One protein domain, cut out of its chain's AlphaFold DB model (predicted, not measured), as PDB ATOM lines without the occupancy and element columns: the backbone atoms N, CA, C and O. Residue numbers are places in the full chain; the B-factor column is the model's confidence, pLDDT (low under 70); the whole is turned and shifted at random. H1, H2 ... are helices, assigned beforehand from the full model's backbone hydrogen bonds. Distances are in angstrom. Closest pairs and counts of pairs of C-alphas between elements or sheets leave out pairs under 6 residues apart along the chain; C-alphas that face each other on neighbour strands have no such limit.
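What this domain is: This is residues 3 to 111 of the 301 residues of the protein "LprI domain-containing protein" of Paraburkholderia fungorum (UniProt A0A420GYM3). Five helices stand roughly side by side in a zigzag, each folded back on the one before; H3 is in the middle, with H1 and H2 at one end and H4, then H5, at the other. A long stretch with no named element, residues 3 to 25, runs along one side of this row, from the H5 end to the H1 end. The 109 printed residues hold H1 to H5 in that order and no named strand; the class is all helix, though just 53 residues are in named elements, under half. The whole is compact, with a radius of gyration of the C-alphas of 13.4 A and spans of 38 by 29 by 25 A.

Where its parts are: The printed part begins with C-alpha 3 at (147.900, 163.667, -23.680). H1 is residues 26 to 31, beginning with C-alpha 26 at (167.676, 160.512, -42.583). H2 is residues 39 to 50, 15.9 A long, and H3 residues 62 to 72, 15.6 A. H4 is residues 80 to 87. H5, residues 94 to 109, is 22.5 A long and ends with C-alpha 109 at (153.168, 174.242, -22.008).

How they stand to each other: H3 is the hub, touching H1, H2 and H4. Its closest C-alphas to H4 are those of Met 67 and Ala 83, 4.3 A; this hairpin has a shallow tilt of 24 degrees. H2 and H3 form a hairpin at 36 degrees, only just steep, with Ala 50 and Gly 62 closest, their C-alphas 4.2 A apart. H1 only just touches H3, with 3 pairs of C-alphas within 8 A, the closest those of Glu 27 and Leu 65, 7.4 A. H4 and H5 form a hairpin tilted by 6 degrees; the C-alphas of Ile 84 and Val 101 are closest, 5.9 A. H1 and H5 are apart. In H1 to H5 every O i to N i+4 pair is within hydrogen-bond range.

The domain as a whole: The C-alphas of Ala 21 and Glu 110 are farthest apart, 41.8 A. The printed part has no cut, and H2 to H3 is a long link of 11 residues. Residues 14 to 23 have pLDDT under 70.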
ATOM      1  N   ILE A   3     147.138 162.797 -22.774       94.25
ATOM      2  CA  ILE A   3     147.900 163.667 -23.680       94.25
ATOM      3  C   ILE A   3     147.765 163.183 -25.129       94.25
ATOM      4  O   ILE A   3     147.430 163.984 -25.995       94.25
ATOM      5  N   CYS A   4     147.915 161.883 -25.388       95.00
ATOM      6  CA  CYS A   4     147.788 161.338 -26.744       95.00
ATOM      7  C   CYS A   4     146.383 161.499 -27.328       95.00
ATOM      8  O   CYS A   4     146.245 161.887 -28.482       95.00
ATOM      9  N   LYS A   5     145.338 161.352 -26.506       93.38
ATOM     10  CA  LYS A   5     143.961 161.666 -26.928       93.38
ATOM     11  C   LYS A   5     143.787 163.129 -27.354       93.38
ATOM     12  O   LYS A   5     142.978 163.420 -28.222       93.38
ATOM     13  N   SER A   6     144.545 164.062 -26.765       93.25
ATOM     14  CA  SER A   6     144.461 165.490 -27.120       93.25
ATOM     15  C   SER A   6     145.062 165.835 -28.486       93.25
ATOM     16  O   SER A   6     144.852 166.945 -28.969       93.25
ATOM     17  N   VAL A   7     145.810 164.910 -29.095       94.31
ATOM     18  CA  VAL A   7     146.480 165.102 -30.388       94.31
ATOM     19  C   VAL A   7     146.100 164.035 -31.419       94.31
ATOM     20  O   VAL A   7     146.703 163.973 -32.480       94.31
ATOM     21  N   GLU A   8     145.086 163.214 -31.141       90.44
ATOM     22  CA  GLU A   8     144.668 162.098 -32.006       90.44
ATOM     23  C   GLU A   8     144.201 162.560 -33.397       90.44
ATOM     24  O   GLU A   8     144.330 161.833 -34.375       90.44
ATOM     25  N   THR A   9     143.698 163.791 -33.502       89.94
ATOM     26  CA  THR A   9     143.243 164.398 -34.762       89.94
ATOM     27  C   THR A   9     144.308 165.250 -35.451       89.94
ATOM     28  O   THR A   9     144.017 165.904 -36.454       89.94
ATOM     29  N   VAL A  10     145.528 165.307 -34.905       91.00
ATOM     30  CA  VAL A  10     146.619 166.083 -35.494       91.00
ATOM     31  C   VAL A  10     147.125 165.356 -36.730       91.00
ATOM     32  O   VAL A  10     147.710 164.282 -36.641       91.00
ATOM     33  N   ASP A  11     146.929 165.990 -37.879       85.94
ATOM     34  CA  ASP A  11     147.449 165.509 -39.151       85.94
ATOM     35  C   ASP A  11     148.978 165.637 -39.199       85.94
ATOM     36  O   ASP A  11     149.541 166.728 -38.994       85.94
ATOM     37  N   ILE A  12     149.651 164.521 -39.470       81.19
ATOM     38  CA  ILE A  12     151.089 164.484 -39.705       81.19
ATOM     39  C   ILE A  12     151.298 164.860 -41.169       81.19
ATOM     40  O   ILE A  12     151.105 164.043 -42.056       81.19
ATOM     41  N   ASP A  13     151.697 166.110 -41.419       71.38
ATOM     42  CA  ASP A  13     152.037 166.566 -42.772       71.38
ATOM     43  C   ASP A  13     153.195 165.717 -43.318       71.38
ATOM     44  O   ASP A  13     154.356 165.890 -42.910       71.38
ATOM     45  N   GLU A  14     152.851 164.781 -44.200       64.25
ATOM     46  CA  GLU A  14     153.777 163.901 -44.892       64.25
ATOM     47  C   GLU A  14     154.441 164.686 -46.029       64.25
ATOM     48  O   GLU A  14     153.806 164.986 -47.046       64.25
ATOM     49  N   PRO A  15     155.730 165.057 -45.905       65.94
ATOM     50  CA  PRO A  15     156.431 165.606 -47.051       65.94
ATOM     51  C   PRO A  15     156.451 164.544 -48.153       65.94
ATOM     52  O   PRO A  15     156.701 163.371 -47.884       65.94
ATOM     53  N   THR A  16     156.248 164.959 -49.405       65.31
ATOM     54  CA  THR A  16     156.315 164.045 -50.552       65.31
ATOM     55  C   THR A  16     157.612 163.235 -50.513       65.31
ATOM     56  O   THR A  16     158.708 163.816 -50.555       65.31
ATOM     57  N   SER A  17     157.464 161.911 -50.418       61.69
ATOM     58  CA  SER A  17     158.555 160.936 -50.369       61.69
ATOM     59  C   SER A  17     159.506 161.160 -51.561       61.69
ATOM     60  O   SER A  17     159.037 161.369 -52.686       61.69
ATOM     61  N   PRO A  18     160.835 161.204 -51.352       63.38
ATOM     62  CA  PRO A  18     161.790 161.416 -52.430       63.38
ATOM     63  C   PRO A  18     161.817 160.192 -53.356       63.38
ATOM     64  O   PRO A  18     161.461 159.084 -52.954       63.38
ATOM     65  N   ASP A  19     162.287 160.379 -54.593       60.97
ATOM     66  CA  ASP A  19     162.448 159.271 -55.542       60.97
ATOM     67  C   ASP A  19     163.294 158.134 -54.929       60.97
ATOM     68  O   ASP A  19     164.314 158.366 -54.267       60.97
ATOM     69  N   LYS A  20     162.872 156.883 -55.150       62.31
ATOM     70  CA  LYS A  20     163.433 155.679 -54.513       62.31
ATOM     71  C   LYS A  20     164.913 155.455 -54.843       62.31
ATOM     72  O   LYS A  20     165.567 154.695 -54.127       62.31
ATOM     73  N   ALA A  21     165.421 156.114 -55.887       58.19
ATOM     74  CA  ALA A  21     166.779 155.999 -56.415       58.19
ATOM     75  C   ALA A  21     167.884 156.646 -55.553       58.19
ATOM     76  O   ALA A  21     169.060 156.377 -55.791       58.19
ATOM     77  N   ILE A  22     167.548 157.477 -54.557       59.69
ATOM     78  CA  ILE A  22     168.549 158.129 -53.695       59.69
ATOM     79  C   ILE A  22     168.729 157.314 -52.399       59.69
ATOM     80  O   ILE A  22     167.726 157.006 -51.742       59.69
ATOM     81  N   PRO A  23     169.973 156.970 -51.997       69.00
ATOM     82  CA  PRO A  23     170.249 156.444 -50.663       69.00
ATOM     83  C   PRO A  23     169.768 157.443 -49.599       69.00
ATOM     84  O   PRO A  23     170.298 158.548 -49.500       69.00
ATOM     85  N   CYS A  24     168.738 157.068 -48.840       84.94
ATOM     86  CA  CYS A  24     168.202 157.860 -47.733       84.94
ATOM     87  C   CYS A  24     168.779 157.351 -46.415       84.94
ATOM     88  O   CYS A  24     168.430 156.251 -45.992       84.94
ATOM     89  N   ASP A  25     169.632 158.158 -45.788       91.75
ATOM     90  CA  ASP A  25     169.989 158.051 -44.371       91.75
ATOM     91  C   ASP A  25     169.520 159.355 -43.716       91.75
ATOM     92  O   ASP A  25     170.171 160.402 -43.827       91.75
ATOM     93  N   SER A  26     168.310 159.324 -43.152       94.50
ATOM     94  CA  SER A  26     167.676 160.512 -42.583       94.50
ATOM     95  C   SER A  26     168.464 161.068 -41.391       94.50
ATOM     96  O   SER A  26     168.633 162.284 -41.284       94.50
ATOM     97  N   GLU A  27     169.042 160.197 -40.561       96.00
ATOM     98  CA  GLU A  27     169.905 160.562 -39.439       96.00
ATOM     99  C   GLU A  27     171.156 161.302 -39.919       96.00
ATOM    100  O   GLU A  27     171.465 162.396 -39.438       96.00
ATOM    101  N   ALA A  28     171.867 160.744 -40.904       95.81
ATOM    102  CA  ALA A  28     173.076 161.357 -41.438       95.81
ATOM    103  C   ALA A  28     172.801 162.719 -42.076       95.81
ATOM    104  O   ALA A  28     173.590 163.650 -41.890       95.81
ATOM    105  N   LEU A  29     171.676 162.866 -42.777       95.69
ATOM    106  CA  LEU A  29     171.247 164.142 -43.346       95.69
ATOM    107  C   LEU A  29     170.832 165.147 -42.268       95.69
ATOM    108  O   LEU A  29     171.099 166.337 -42.426       95.69
ATOM    109  N   TYR A  30     170.204 164.710 -41.178       96.81
ATOM    110  CA  TYR A  30     169.784 165.611 -40.106       96.81
ATOM    111  C   TYR A  30     170.981 166.113 -39.289       96.81
ATOM    112  O   TYR A  30     171.126 167.318 -39.076       96.81
ATOM    113  N   TYR A  31     171.873 165.205 -38.888       96.62
ATOM    114  CA  TYR A  31     173.000 165.497 -37.996       96.62
ATOM    115  C   TYR A  31     174.319 165.808 -38.723       96.62
ATOM    116  O   TYR A  31     175.288 166.229 -38.091       96.62
ATOM    117  N   GLY A  32     174.388 165.621 -40.044       95.06
ATOM    118  CA  GLY A  32     175.613 165.817 -40.826       95.06
ATOM    119  C   GLY A  32     176.660 164.718 -40.608       95.06
ATOM    120  O   GLY A  32     177.862 164.992 -40.548       95.06
ATOM    121  N   ILE A  33     176.226 163.465 -40.457       95.56
ATOM    122  CA  ILE A  33     177.125 162.330 -40.206       95.56
ATOM    123  C   ILE A  33     177.732 161.876 -41.533       95.56
ATOM    124  O   ILE A  33     177.082 161.243 -42.355       95.56
ATOM    125  N   GLY A  34     179.001 162.214 -41.766       92.06
ATOM    126  CA  GLY A  34     179.733 161.817 -42.976       92.06
ATOM    127  C   GLY A  34     179.319 162.574 -44.240       92.06
ATOM    128  O   GLY A  34     179.903 162.355 -45.299       92.06
ATOM    129  N   MET A  35     178.370 163.502 -44.124       92.25
ATOM    130  CA  MET A  35     177.895 164.359 -45.201       92.25
ATOM    131  C   MET A  35     177.467 165.725 -44.663       92.25
ATOM    132  O   MET A  35     177.357 165.929 -43.457       92.25
ATOM    133  N   LYS A  36     177.241 166.690 -45.557       93.12
ATOM    134  CA  LYS A  36     176.690 167.988 -45.157       93.12
ATOM    135  C   LYS A  36     175.250 167.789 -44.677       93.12
ATOM    136  O   LYS A  36     174.468 167.166 -45.388       93.12
ATOM    137  N   ALA A  37     174.915 168.351 -43.516       95.06
ATOM    138  CA  ALA A  37     173.546 168.327 -43.021       95.06
ATOM    139  C   ALA A  37     172.595 169.018 -44.015       95.06
ATOM    140  O   ALA A  37     172.859 170.132 -44.481       95.06
ATOM    141  N   ASP A  38     171.486 168.352 -44.311       95.50
ATOM    142  CA  ASP A  38     170.353 168.854 -45.080       95.50
ATOM    143  C   ASP A  38     169.063 168.391 -44.385       95.50
ATOM    144  O   ASP A  38     168.490 167.355 -44.736       95.50
ATOM    145  N   PRO A  39     168.584 169.149 -43.383       95.25
ATOM    146  CA  PRO A  39     167.375 168.792 -42.653       95.25
ATOM    147  C   PRO A  39     166.120 168.716 -43.532       95.25
ATOM    148  O   PRO A  39     165.199 167.975 -43.216       95.25
ATOM    149  N   ALA A  40     166.049 169.436 -44.655       92.25
ATOM    150  CA  ALA A  40     164.899 169.322 -45.550       92.25
ATOM    151  C   ALA A  40     164.908 167.971 -46.287       92.25
ATOM    152  O   ALA A  40     163.859 167.342 -46.443       92.25
ATOM    153  N   ALA A  41     166.085 167.510 -46.723       92.00
ATOM    154  CA  ALA A  41     166.258 166.164 -47.262       92.00
ATOM    155  C   ALA A  41     166.052 165.085 -46.192       92.00
ATOM    156  O   ALA A  41     165.370 164.100 -46.470       92.00
ATOM    157  N   ALA A  42     166.545 165.302 -44.970       94.62
ATOM    158  CA  ALA A  42     166.326 164.402 -43.843       94.62
ATOM    159  C   ALA A  42     164.834 164.166 -43.586       94.62
ATOM    160  O   ALA A  42     164.421 163.021 -43.468       94.62
ATOM    161  N   ARG A  43     164.008 165.227 -43.607       93.44
ATOM    162  CA  ARG A  43     162.549 165.124 -43.408       93.44
ATOM    163  C   ARG A  43     161.893 164.226 -44.457       93.44
ATOM    164  O   ARG A  43     161.054 163.398 -44.126       93.44
ATOM    165  N   ARG A  44     162.276 164.393 -45.728       90.69
ATOM    166  CA  ARG A  44     161.785 163.564 -46.843       90.69
ATOM    167  C   ARG A  44     162.218 162.105 -46.681       90.69
ATOM    168  O   ARG A  44     161.418 161.204 -46.903       90.69
ATOM    169  N   CYS A  45     163.459 161.872 -46.262       92.19
ATOM    170  CA  CYS A  45     163.952 160.526 -45.983       92.19
ATOM    171  C   CYS A  45     163.251 159.872 -44.791       92.19
ATOM    172  O   CYS A  45     162.847 158.721 -44.899       92.19
ATOM    173  N   ALA A  46     163.037 160.615 -43.707       92.81
ATOM    174  CA  ALA A  46     162.324 160.136 -42.533       92.81
ATOM    175  C   ALA A  46     160.864 159.782 -42.865       92.81
ATOM    176  O   ALA A  46     160.376 158.755 -42.418       92.81
ATOM    177  N   ALA A  47     160.188 160.553 -43.726       90.62
ATOM    178  CA  ALA A  47     158.852 160.198 -44.214       90.62
ATOM    179  C   ALA A  47     158.843 158.891 -45.024       90.62
ATOM    180  O   ALA A  47     158.006 158.029 -44.791       90.62
ATOM    181  N   ARG A  48     159.829 158.676 -45.905       88.38
ATOM    182  CA  ARG A  48     159.982 157.394 -46.616       88.38
ATOM    183  C   ARG A  48     160.271 156.229 -45.668       88.38
ATOM    184  O   ARG A  48     159.843 155.105 -45.907       88.38
ATOM    185  N   GLU A  49     161.072 156.461 -44.636       90.56
ATOM    186  CA  GLU A  49     161.353 155.464 -43.603       90.56
ATOM    187  C   GLU A  49     160.112 155.168 -42.757       90.56
ATOM    188  O   GLU A  49     159.935 154.023 -42.357       90.56
ATOM    189  N   ALA A  50     159.232 156.155 -42.563       89.56
ATOM    190  CA  ALA A  50     157.965 156.001 -41.855       89.56
ATOM    191  C   ALA A  50     156.961 155.079 -42.577       89.56
ATOM    192  O   ALA A  50     156.079 154.518 -41.937       89.56
ATOM    193  N   GLU A  51     157.124 154.863 -43.888       86.94
ATOM    194  CA  GLU A  51     156.325 153.903 -44.668       86.94
ATOM    195  C   GLU A  51     156.703 152.429 -44.390       86.94
ATOM    196  O   GLU A  51     156.037 151.510 -44.874       86.94
ATOM    197  N   ARG A  52     157.806 152.169 -43.673       85.94
ATOM    198  CA  ARG A  52     158.269 150.805 -43.377       85.94
ATOM    199  C   ARG A  52     157.519 150.207 -42.189       85.94
ATOM    200  O   ARG A  52     157.065 150.914 -41.299       85.94
ATOM    201  N   ALA A  53     157.451 148.877 -42.147       84.25
ATOM    202  CA  ALA A  53     156.780 148.156 -41.063       84.25
ATOM    203  C   ALA A  53     157.435 148.371 -39.685       84.25
ATOM    204  O   ALA A  53     156.749 148.281 -38.677       84.25
ATOM    205  N   ASP A  54     158.736 148.665 -39.652       84.44
ATOM    206  CA  ASP A  54     159.551 148.885 -38.451       84.44
ATOM    207  C   ASP A  54     159.740 150.376 -38.108       84.44
ATOM    208  O   ASP A  54     160.536 150.728 -37.240       84.44
ATOM    209  N   ALA A  55     159.012 151.277 -38.775       82.75
ATOM    210  CA  ALA A  55     159.175 152.731 -38.672       82.75
ATOM    211  C   ALA A  55     159.116 153.308 -37.246       82.75
ATOM    212  O   ALA A  55     159.700 154.365 -36.984       82.75
ATOM    213  N   ASN A  56     158.387 152.645 -36.350       85.00
ATOM    214  CA  ASN A  56     158.164 153.074 -34.972       85.00
ATOM    215  C   ASN A  56     159.230 152.559 -33.999       85.00
ATOM    216  O   ASN A  56     159.301 153.052 -32.876       85.00
ATOM    217  N   GLU A  57     160.079 151.623 -34.428       85.31
ATOM    218  CA  GLU A  57     161.105 150.986 -33.595       85.31
ATOM    219  C   GLU A  57     162.486 151.651 -33.738       85.31
ATOM    220  O   GLU A  57     163.389 151.378 -32.949       85.31
ATOM    221  N   VAL A  58     162.678 152.519 -34.740       88.00
ATOM    222  CA  VAL A  58     163.986 153.104 -35.088       88.00
ATOM    223  C   VAL A  58     164.171 154.475 -34.415       88.00
ATOM    224  O   VAL A  58     163.586 155.456 -34.880       88.00
ATOM    225  N   PRO A  59     165.031 154.631 -33.381       92.25
ATOM    226  CA  PRO A  59     165.081 155.874 -32.596       92.25
ATOM    227  C   PRO A  59     165.586 157.104 -33.360       92.25
ATOM    228  O   PRO A  59     165.223 158.228 -33.017       92.25
ATOM    229  N   PHE A  60     166.386 156.910 -34.409       95.31
ATOM    230  CA  PHE A  60     166.975 157.986 -35.214       95.31
ATOM    231  C   PHE A  60     166.529 157.980 -36.685       95.31
ATOM    232  O   PHE A  60     167.175 158.595 -37.525       95.31
ATOM    233  N   GLY A  61     165.403 157.340 -36.997       94.12
ATOM    234  CA  GLY A  61     164.815 157.330 -38.337       94.12
ATOM    235  C   GLY A  61     163.295 157.424 -38.281       94.12
ATOM    236  O   GLY A  61     162.716 157.567 -37.202       94.12
ATOM    237  N   GLY A  62     162.651 157.365 -39.447       92.75
ATOM    238  CA  GLY A  62     161.196 157.224 -39.542       92.75
ATOM    239  C   GLY A  62     160.411 158.241 -38.703       92.75
ATOM    240  O   GLY A  62     160.716 159.441 -38.676       92.75
ATOM    241  N   ASN A  63     159.418 157.738 -37.966       94.00
ATOM    242  CA  ASN A  63     158.550 158.556 -37.118       94.00
ATOM    243  C   ASN A  63     159.288 159.189 -35.931       94.00
ATOM    244  O   ASN A  63     158.965 160.316 -35.546       94.00
ATOM    245  N   SER A  64     160.310 158.524 -35.383       95.81
ATOM    246  CA  SER A  64     161.091 159.072 -34.268       95.81
ATOM    247  C   SER A  64     161.907 160.292 -34.699       95.81
ATOM    248  O   SER A  64     161.932 161.316 -34.008       95.81
ATOM    249  N   LEU A  65     162.522 160.249 -35.885       96.31
ATOM    250  CA  LEU A  65     163.232 161.416 -36.399       96.31
ATOM    251  C   LEU A  65     162.261 162.540 -36.771       96.31
ATOM    252  O   LEU A  65     162.508 163.683 -36.394       96.31
ATOM    253  N   LEU A  66     161.127 162.242 -37.420       95.75
ATOM    254  CA  LEU A  66     160.097 163.254 -37.695       95.75
ATOM    255  C   LEU A  66     159.618 163.947 -36.410       95.75
ATOM    256  O   LEU A  66     159.507 165.175 -36.386       95.75
ATOM    257  N   MET A  67     159.404 163.192 -35.328       97.25
ATOM    258  CA  MET A  67     159.061 163.732 -34.012       97.25
ATOM    259  C   MET A  67     160.122 164.732 -33.539       97.25
ATOM    260  O   MET A  67     159.783 165.870 -33.203       97.25
ATOM    261  N   MET A  68     161.400 164.336 -33.539       98.12
ATOM    262  CA  MET A  68     162.500 165.218 -33.134       98.12
ATOM    263  C   MET A  68     162.575 166.471 -34.012       98.12
ATOM    264  O   MET A  68     162.776 167.572 -33.502       98.12
ATOM    265  N   MET A  69     162.361 166.346 -35.322       97.56
ATOM    266  CA  MET A  69     162.376 167.477 -36.254       97.56
ATOM    267  C   MET A  69     161.252 168.480 -35.975       97.56
ATOM    268  O   MET A  69     161.506 169.687 -35.932       97.56
ATOM    269  N   TYR A  70     160.026 167.999 -35.744       97.56
ATOM    270  CA  TYR A  70     158.889 168.848 -35.381       97.56
ATOM    271  C   TYR A  70     159.060 169.499 -34.008       97.56
ATOM    272  O   TYR A  70     158.691 170.664 -33.851       97.56
ATOM    273  N   ALA A  71     159.651 168.800 -33.035       98.19
ATOM    274  CA  ALA A  71     159.966 169.383 -31.735       98.19
ATOM    275  C   ALA A  71     161.017 170.495 -31.870       98.19
ATOM    276  O   ALA A  71     160.803 171.626 -31.431       98.19
ATOM    277  N   ASN A  72     162.122 170.207 -32.554       98.25
ATOM    278  CA  ASN A  72     163.260 171.116 -32.665       98.25
ATOM    279  C   ASN A  72     163.021 172.293 -33.621       98.25
ATOM    280  O   ASN A  72     163.660 173.335 -33.480       98.25
ATOM    281  N   GLY A  73     162.102 172.157 -34.582       96.81
ATOM    282  CA  GLY A  73     161.879 173.163 -35.622       96.81
ATOM    283  C   GLY A  73     163.035 173.261 -36.621       96.81
ATOM    284  O   GLY A  73     163.331 174.346 -37.122       96.81
ATOM    285  N   VAL A  74     163.722 172.143 -36.881       96.62
ATOM    286  CA  VAL A  74     164.886 172.062 -37.776       96.62
ATOM    287  C   VAL A  74     164.493 171.278 -39.027       96.62
ATOM    288  O   VAL A  74     164.084 170.125 -38.948       96.62
ATOM    289  N   GLY A  75     164.574 171.917 -40.199       92.94
ATOM    290  CA  GLY A  75     164.098 171.345 -41.471       92.94
ATOM    291  C   GLY A  75     162.576 171.387 -41.668       92.94
ATOM    292  O   GLY A  75     162.085 171.117 -42.762       92.94
ATOM    293  N   VAL A  76     161.831 171.775 -40.632       94.25
ATOM    294  CA  VAL A  76     160.380 171.978 -40.641       94.25
ATOM    295  C   VAL A  76     160.005 173.054 -39.624       94.25
ATOM    296  O   VAL A  76     160.752 173.313 -38.682       94.25
ATOM    297  N   LYS A  77     158.849 173.703 -39.798       95.12
ATOM    298  CA  LYS A  77     158.310 174.600 -38.771       95.12
ATOM    299  C   LYS A  77     158.035 173.796 -37.498       95.12
ATOM    300  O   LYS A  77     157.411 172.740 -37.570       95.12
ATOM    301  N   ARG A  78     158.469 174.323 -36.348       96.75
ATOM    302  CA  ARG A  78     158.200 173.716 -35.040       96.75
ATOM    303  C   ARG A  78     156.703 173.495 -34.842       96.75
ATOM    304  O   ARG A  78     155.918 174.429 -35.015       96.75
ATOM    305  N   ASP A  79     156.350 172.286 -34.433       97.06
ATOM    306  CA  ASP A  79     154.986 171.892 -34.104       97.06
ATOM    307  C   ASP A  79     155.004 170.804 -33.024       97.06
ATOM    308  O   ASP A  79     155.151 169.612 -33.295       97.06
ATOM    309  N   LEU A  80     154.860 171.225 -31.767       97.62
ATOM    310  CA  LEU A  80     154.887 170.303 -30.634       97.62
ATOM    311  C   LEU A  80     153.635 169.419 -30.563       97.62
ATOM    312  O   LEU A  80     153.694 168.364 -29.946       97.62
ATOM    313  N   ASN A  81     152.524 169.783 -31.213       97.19
ATOM    314  CA  ASN A  81     151.363 168.895 -31.282       97.19
ATOM    315  C   ASN A  81     151.649 167.706 -32.201       97.19
ATOM    316  O   ASN A  81     151.368 166.573 -31.821       97.19
ATOM    317  N   ARG A  82     152.271 167.954 -33.362       96.88
ATOM    318  CA  ARG A  82     152.732 166.883 -34.263       96.88
ATOM    319  C   ARG A  82     153.824 166.030 -33.638       96.88
ATOM    320  O   ARG A  82     153.771 164.812 -33.756       96.88
ATOM    321  N   ALA A  83     154.773 166.647 -32.932       97.50
ATOM    322  CA  ALA A  83     155.788 165.896 -32.201       97.50
ATOM    323  C   ALA A  83     155.153 164.961 -31.157       97.50
ATOM    324  O   ALA A  83     155.478 163.780 -31.127       97.50
ATOM    325  N   ILE A  84     154.198 165.446 -30.352       97.88
ATOM    326  CA  ILE A  84     153.479 164.599 -29.384       97.88
ATOM    327  C   ILE A  84     152.695 163.494 -30.105       97.88
ATOM    328  O   ILE A  84     152.747 162.351 -29.669       97.88
ATOM    329  N   ALA A  85     151.997 163.803 -31.202       96.31
ATOM    330  CA  ALA A  85     151.229 162.812 -31.959       96.31
ATOM    331  C   ALA A  85     152.115 161.672 -32.485       96.31
ATOM    332  O   ALA A  85     151.756 160.510 -32.322       96.31
ATOM    333  N   LEU A  86     153.292 161.995 -33.029       95.75
ATOM    334  CA  LEU A  86     154.286 161.004 -33.446       95.75
ATOM    335  C   LEU A  86     154.847 160.226 -32.253       95.75
ATOM    336  O   LEU A  86     154.926 159.006 -32.311       95.75
ATOM    337  N   ALA A  87     155.169 160.901 -31.143       96.38
ATOM    338  CA  ALA A  87     155.656 160.248 -29.927       96.38
ATOM    339  C   ALA A  87     154.664 159.211 -29.381       96.38
ATOM    340  O   ALA A  87     155.083 158.184 -28.869       96.38
ATOM    341  N   CYS A  88     153.359 159.455 -29.517       95.38
ATOM    342  CA  CYS A  88     152.306 158.525 -29.110       95.38
ATOM    343  C   CYS A  88     152.203 157.263 -29.983       95.38
ATOM    344  O   CYS A  88     151.457 156.357 -29.617       95.38
ATOM    345  N   GLN A  89     152.886 157.227 -31.132       91.88
ATOM    346  CA  GLN A  89     152.878 156.110 -32.081       91.88
ATOM    347  C   GLN A  89     154.165 155.280 -32.045       91.88
ATOM    348  O   GLN A  89     154.191 154.217 -32.655       91.88
ATOM    349  N   LEU A  90     155.232 155.761 -31.392       92.50
ATOM    350  CA  LEU A  90     156.500 155.030 -31.359       92.50
ATOM    351  C   LEU A  90     156.385 153.783 -30.479       92.50
ATOM    352  O   LEU A  90     155.608 153.748 -29.525       92.50
ATOM    353  N   ASP A  91     157.219 152.799 -30.782       88.44
ATOM    354  CA  ASP A  91     157.385 151.602 -29.974       88.44
ATOM    355  C   ASP A  91     158.635 151.755 -29.093       88.44
ATOM    356  O   ASP A  91     159.606 152.430 -29.447       88.44
ATOM    357  N   GLY A  92     158.617 151.161 -27.901       87.25
ATOM    358  CA  GLY A  92     159.708 151.286 -26.936       87.25
ATOM    359  C   GLY A  92     159.313 150.805 -25.547       87.25
ATOM    360  O   GLY A  92     158.233 150.248 -25.356       87.25
ATOM    361  N   ALA A  93     160.182 151.013 -24.555       89.31
ATOM    362  CA  ALA A  93     159.825 150.694 -23.177       89.31
ATOM    363  C   ALA A  93     158.792 151.702 -22.643       89.31
ATOM    364  O   ALA A  93     158.966 152.907 -22.816       89.31
ATOM    365  N   ASP A  94     157.763 151.226 -21.931       90.62
ATOM    366  CA  ASP A  94     156.640 152.054 -21.452       90.62
ATOM    367  C   ASP A  94     157.090 153.342 -20.742       90.62
ATOM    368  O   ASP A  94     156.552 154.418 -20.994       90.62
ATOM    369  N   ALA A  95     158.124 153.260 -19.898       92.06
ATOM    370  CA  ALA A  95     158.661 154.416 -19.181       92.06
ATOM    371  C   ALA A  95     159.304 155.465 -20.110       92.06
ATOM    372  O   ALA A  95     159.172 156.662 -19.857       92.06
ATOM    373  N   GLU A  96     159.971 155.035 -21.185       93.81
ATOM    374  CA  GLU A  96     160.553 155.932 -22.195       93.81
ATOM    375  C   GLU A  96     159.445 156.615 -22.990       93.81
ATOM    376  O   GLU A  96     159.497 157.816 -23.240       93.81
ATOM    377  N   MET A  97     158.414 155.851 -23.351       93.62
ATOM    378  CA  MET A  97     157.268 156.329 -24.117       93.62
ATOM    379  C   MET A  97     156.453 157.360 -23.333       93.62
ATOM    380  O   MET A  97     156.247 158.485 -23.800       93.62
ATOM    381  N   ASP A  98     156.051 157.018 -22.109       93.62
ATOM    382  CA  ASP A  98     155.316 157.921 -21.226       93.62
ATOM    383  C   ASP A  98     156.159 159.149 -20.854       93.62
ATOM    384  O   ASP A  98     155.650 160.276 -20.875       93.62
ATOM    385  N   GLY A  99     157.445 158.945 -20.545       95.44
ATOM    386  CA  GLY A  99     158.393 160.013 -20.234       95.44
ATOM    387  C   GLY A  99     158.502 161.022 -21.373       95.44
ATOM    388  O   GLY A  99     158.314 162.220 -21.151       95.44
ATOM    389  N   ARG A 100     158.667 160.535 -22.603       97.31
ATOM    390  CA  ARG A 100     158.789 161.351 -23.815       97.31
ATOM    391  C   ARG A 100     157.536 162.150 -24.134       97.31
ATOM    392  O   ARG A 100     157.611 163.350 -24.411       97.31
ATOM    393  N   VAL A 101     156.363 161.521 -24.055       97.75
ATOM    394  CA  VAL A 101     155.081 162.213 -24.261       97.75
ATOM    395  C   VAL A 101     154.891 163.315 -23.213       97.75
ATOM    396  O   VAL A 101     154.466 164.426 -23.547       97.75
ATOM    397  N   GLN A 102     155.235 163.048 -21.949       97.44
ATOM    398  CA  GLN A 102     155.171 164.048 -20.882       97.44
ATOM    399  C   GLN A 102     156.195 165.170 -21.076       97.44
ATOM    400  O   GLN A 102     155.861 166.338 -20.875       97.44
ATOM    401  N   HIS A 103     157.417 164.842 -21.489       98.00
ATOM    402  CA  HIS A 103     158.477 165.804 -21.758       98.00
ATOM    403  C   HIS A 103     158.058 166.777 -22.867       98.00
ATOM    404  O   HIS A 103     158.027 167.986 -22.631       98.00
ATOM    405  N   LEU A 104     157.604 166.279 -24.019       98.44
ATOM    406  CA  LEU A 104     157.099 167.117 -25.112       98.44
ATOM    407  C   LEU A 104     155.888 167.969 -24.696       98.44
ATOM    408  O   LEU A 104     155.783 169.138 -25.078       98.44
ATOM    409  N   ALA A 105     154.981 167.422 -23.880       98.06
ATOM    410  CA  ALA A 105     153.851 168.180 -23.348       98.06
ATOM    411  C   ALA A 105     154.290 169.328 -22.422       98.06
ATOM    412  O   ALA A 105     153.688 170.404 -22.491       98.06
ATOM    413  N   ARG A 106     155.340 169.133 -21.608       98.25
ATOM    414  CA  ARG A 106     155.956 170.205 -20.806       98.25
ATOM    415  C   ARG A 106     156.571 171.279 -21.695       98.25
ATOM    416  O   ARG A 106     156.202 172.441 -21.551       98.25
ATOM    417  N   LEU A 107     157.388 170.895 -22.683       98.31
ATOM    418  CA  LEU A 107     157.983 171.842 -23.640       98.31
ATOM    419  C   LEU A 107     156.908 172.695 -24.333       98.31
ATOM    420  O   LEU A 107     157.082 173.901 -24.519       98.31
ATOM    421  N   ARG A 108     155.763 172.087 -24.673       97.69
ATOM    422  CA  ARG A 108     154.610 172.793 -25.254       97.69
ATOM    423  C   ARG A 108     153.994 173.791 -24.280       97.69
ATOM    424  O   ARG A 108     153.714 174.916 -24.681       97.69
ATOM    425  N   ALA A 109     153.764 173.385 -23.034       97.69
ATOM    426  CA  ALA A 109     153.168 174.242 -22.008       97.69
ATOM    427  C   ALA A 109     154.066 175.436 -21.645       97.69
ATOM    428  O   ALA A 109     153.565 176.524 -21.376       97.69
ATOM    429  N   GLU A 110     155.383 175.240 -21.683       97.69
ATOM    430  CA  GLU A 110     156.390 176.260 -21.377       97.69
ATOM    431  C   GLU A 110     156.686 177.197 -22.559       97.69
ATOM    432  O   GLU A 110     157.398 178.188 -22.400       97.69
ATOM    433  N   GLY A 111     156.153 176.909 -23.751       96.25
ATOM    434  CA  GLY A 111     156.448 177.687 -24.954       96.25
ATOM    435  C   GLY A 111     157.914 177.580 -25.383       96.25
ATOM    436  O   GLY A 111     158.486 178.557 -25.866       96.25
TER     437      GLY A 111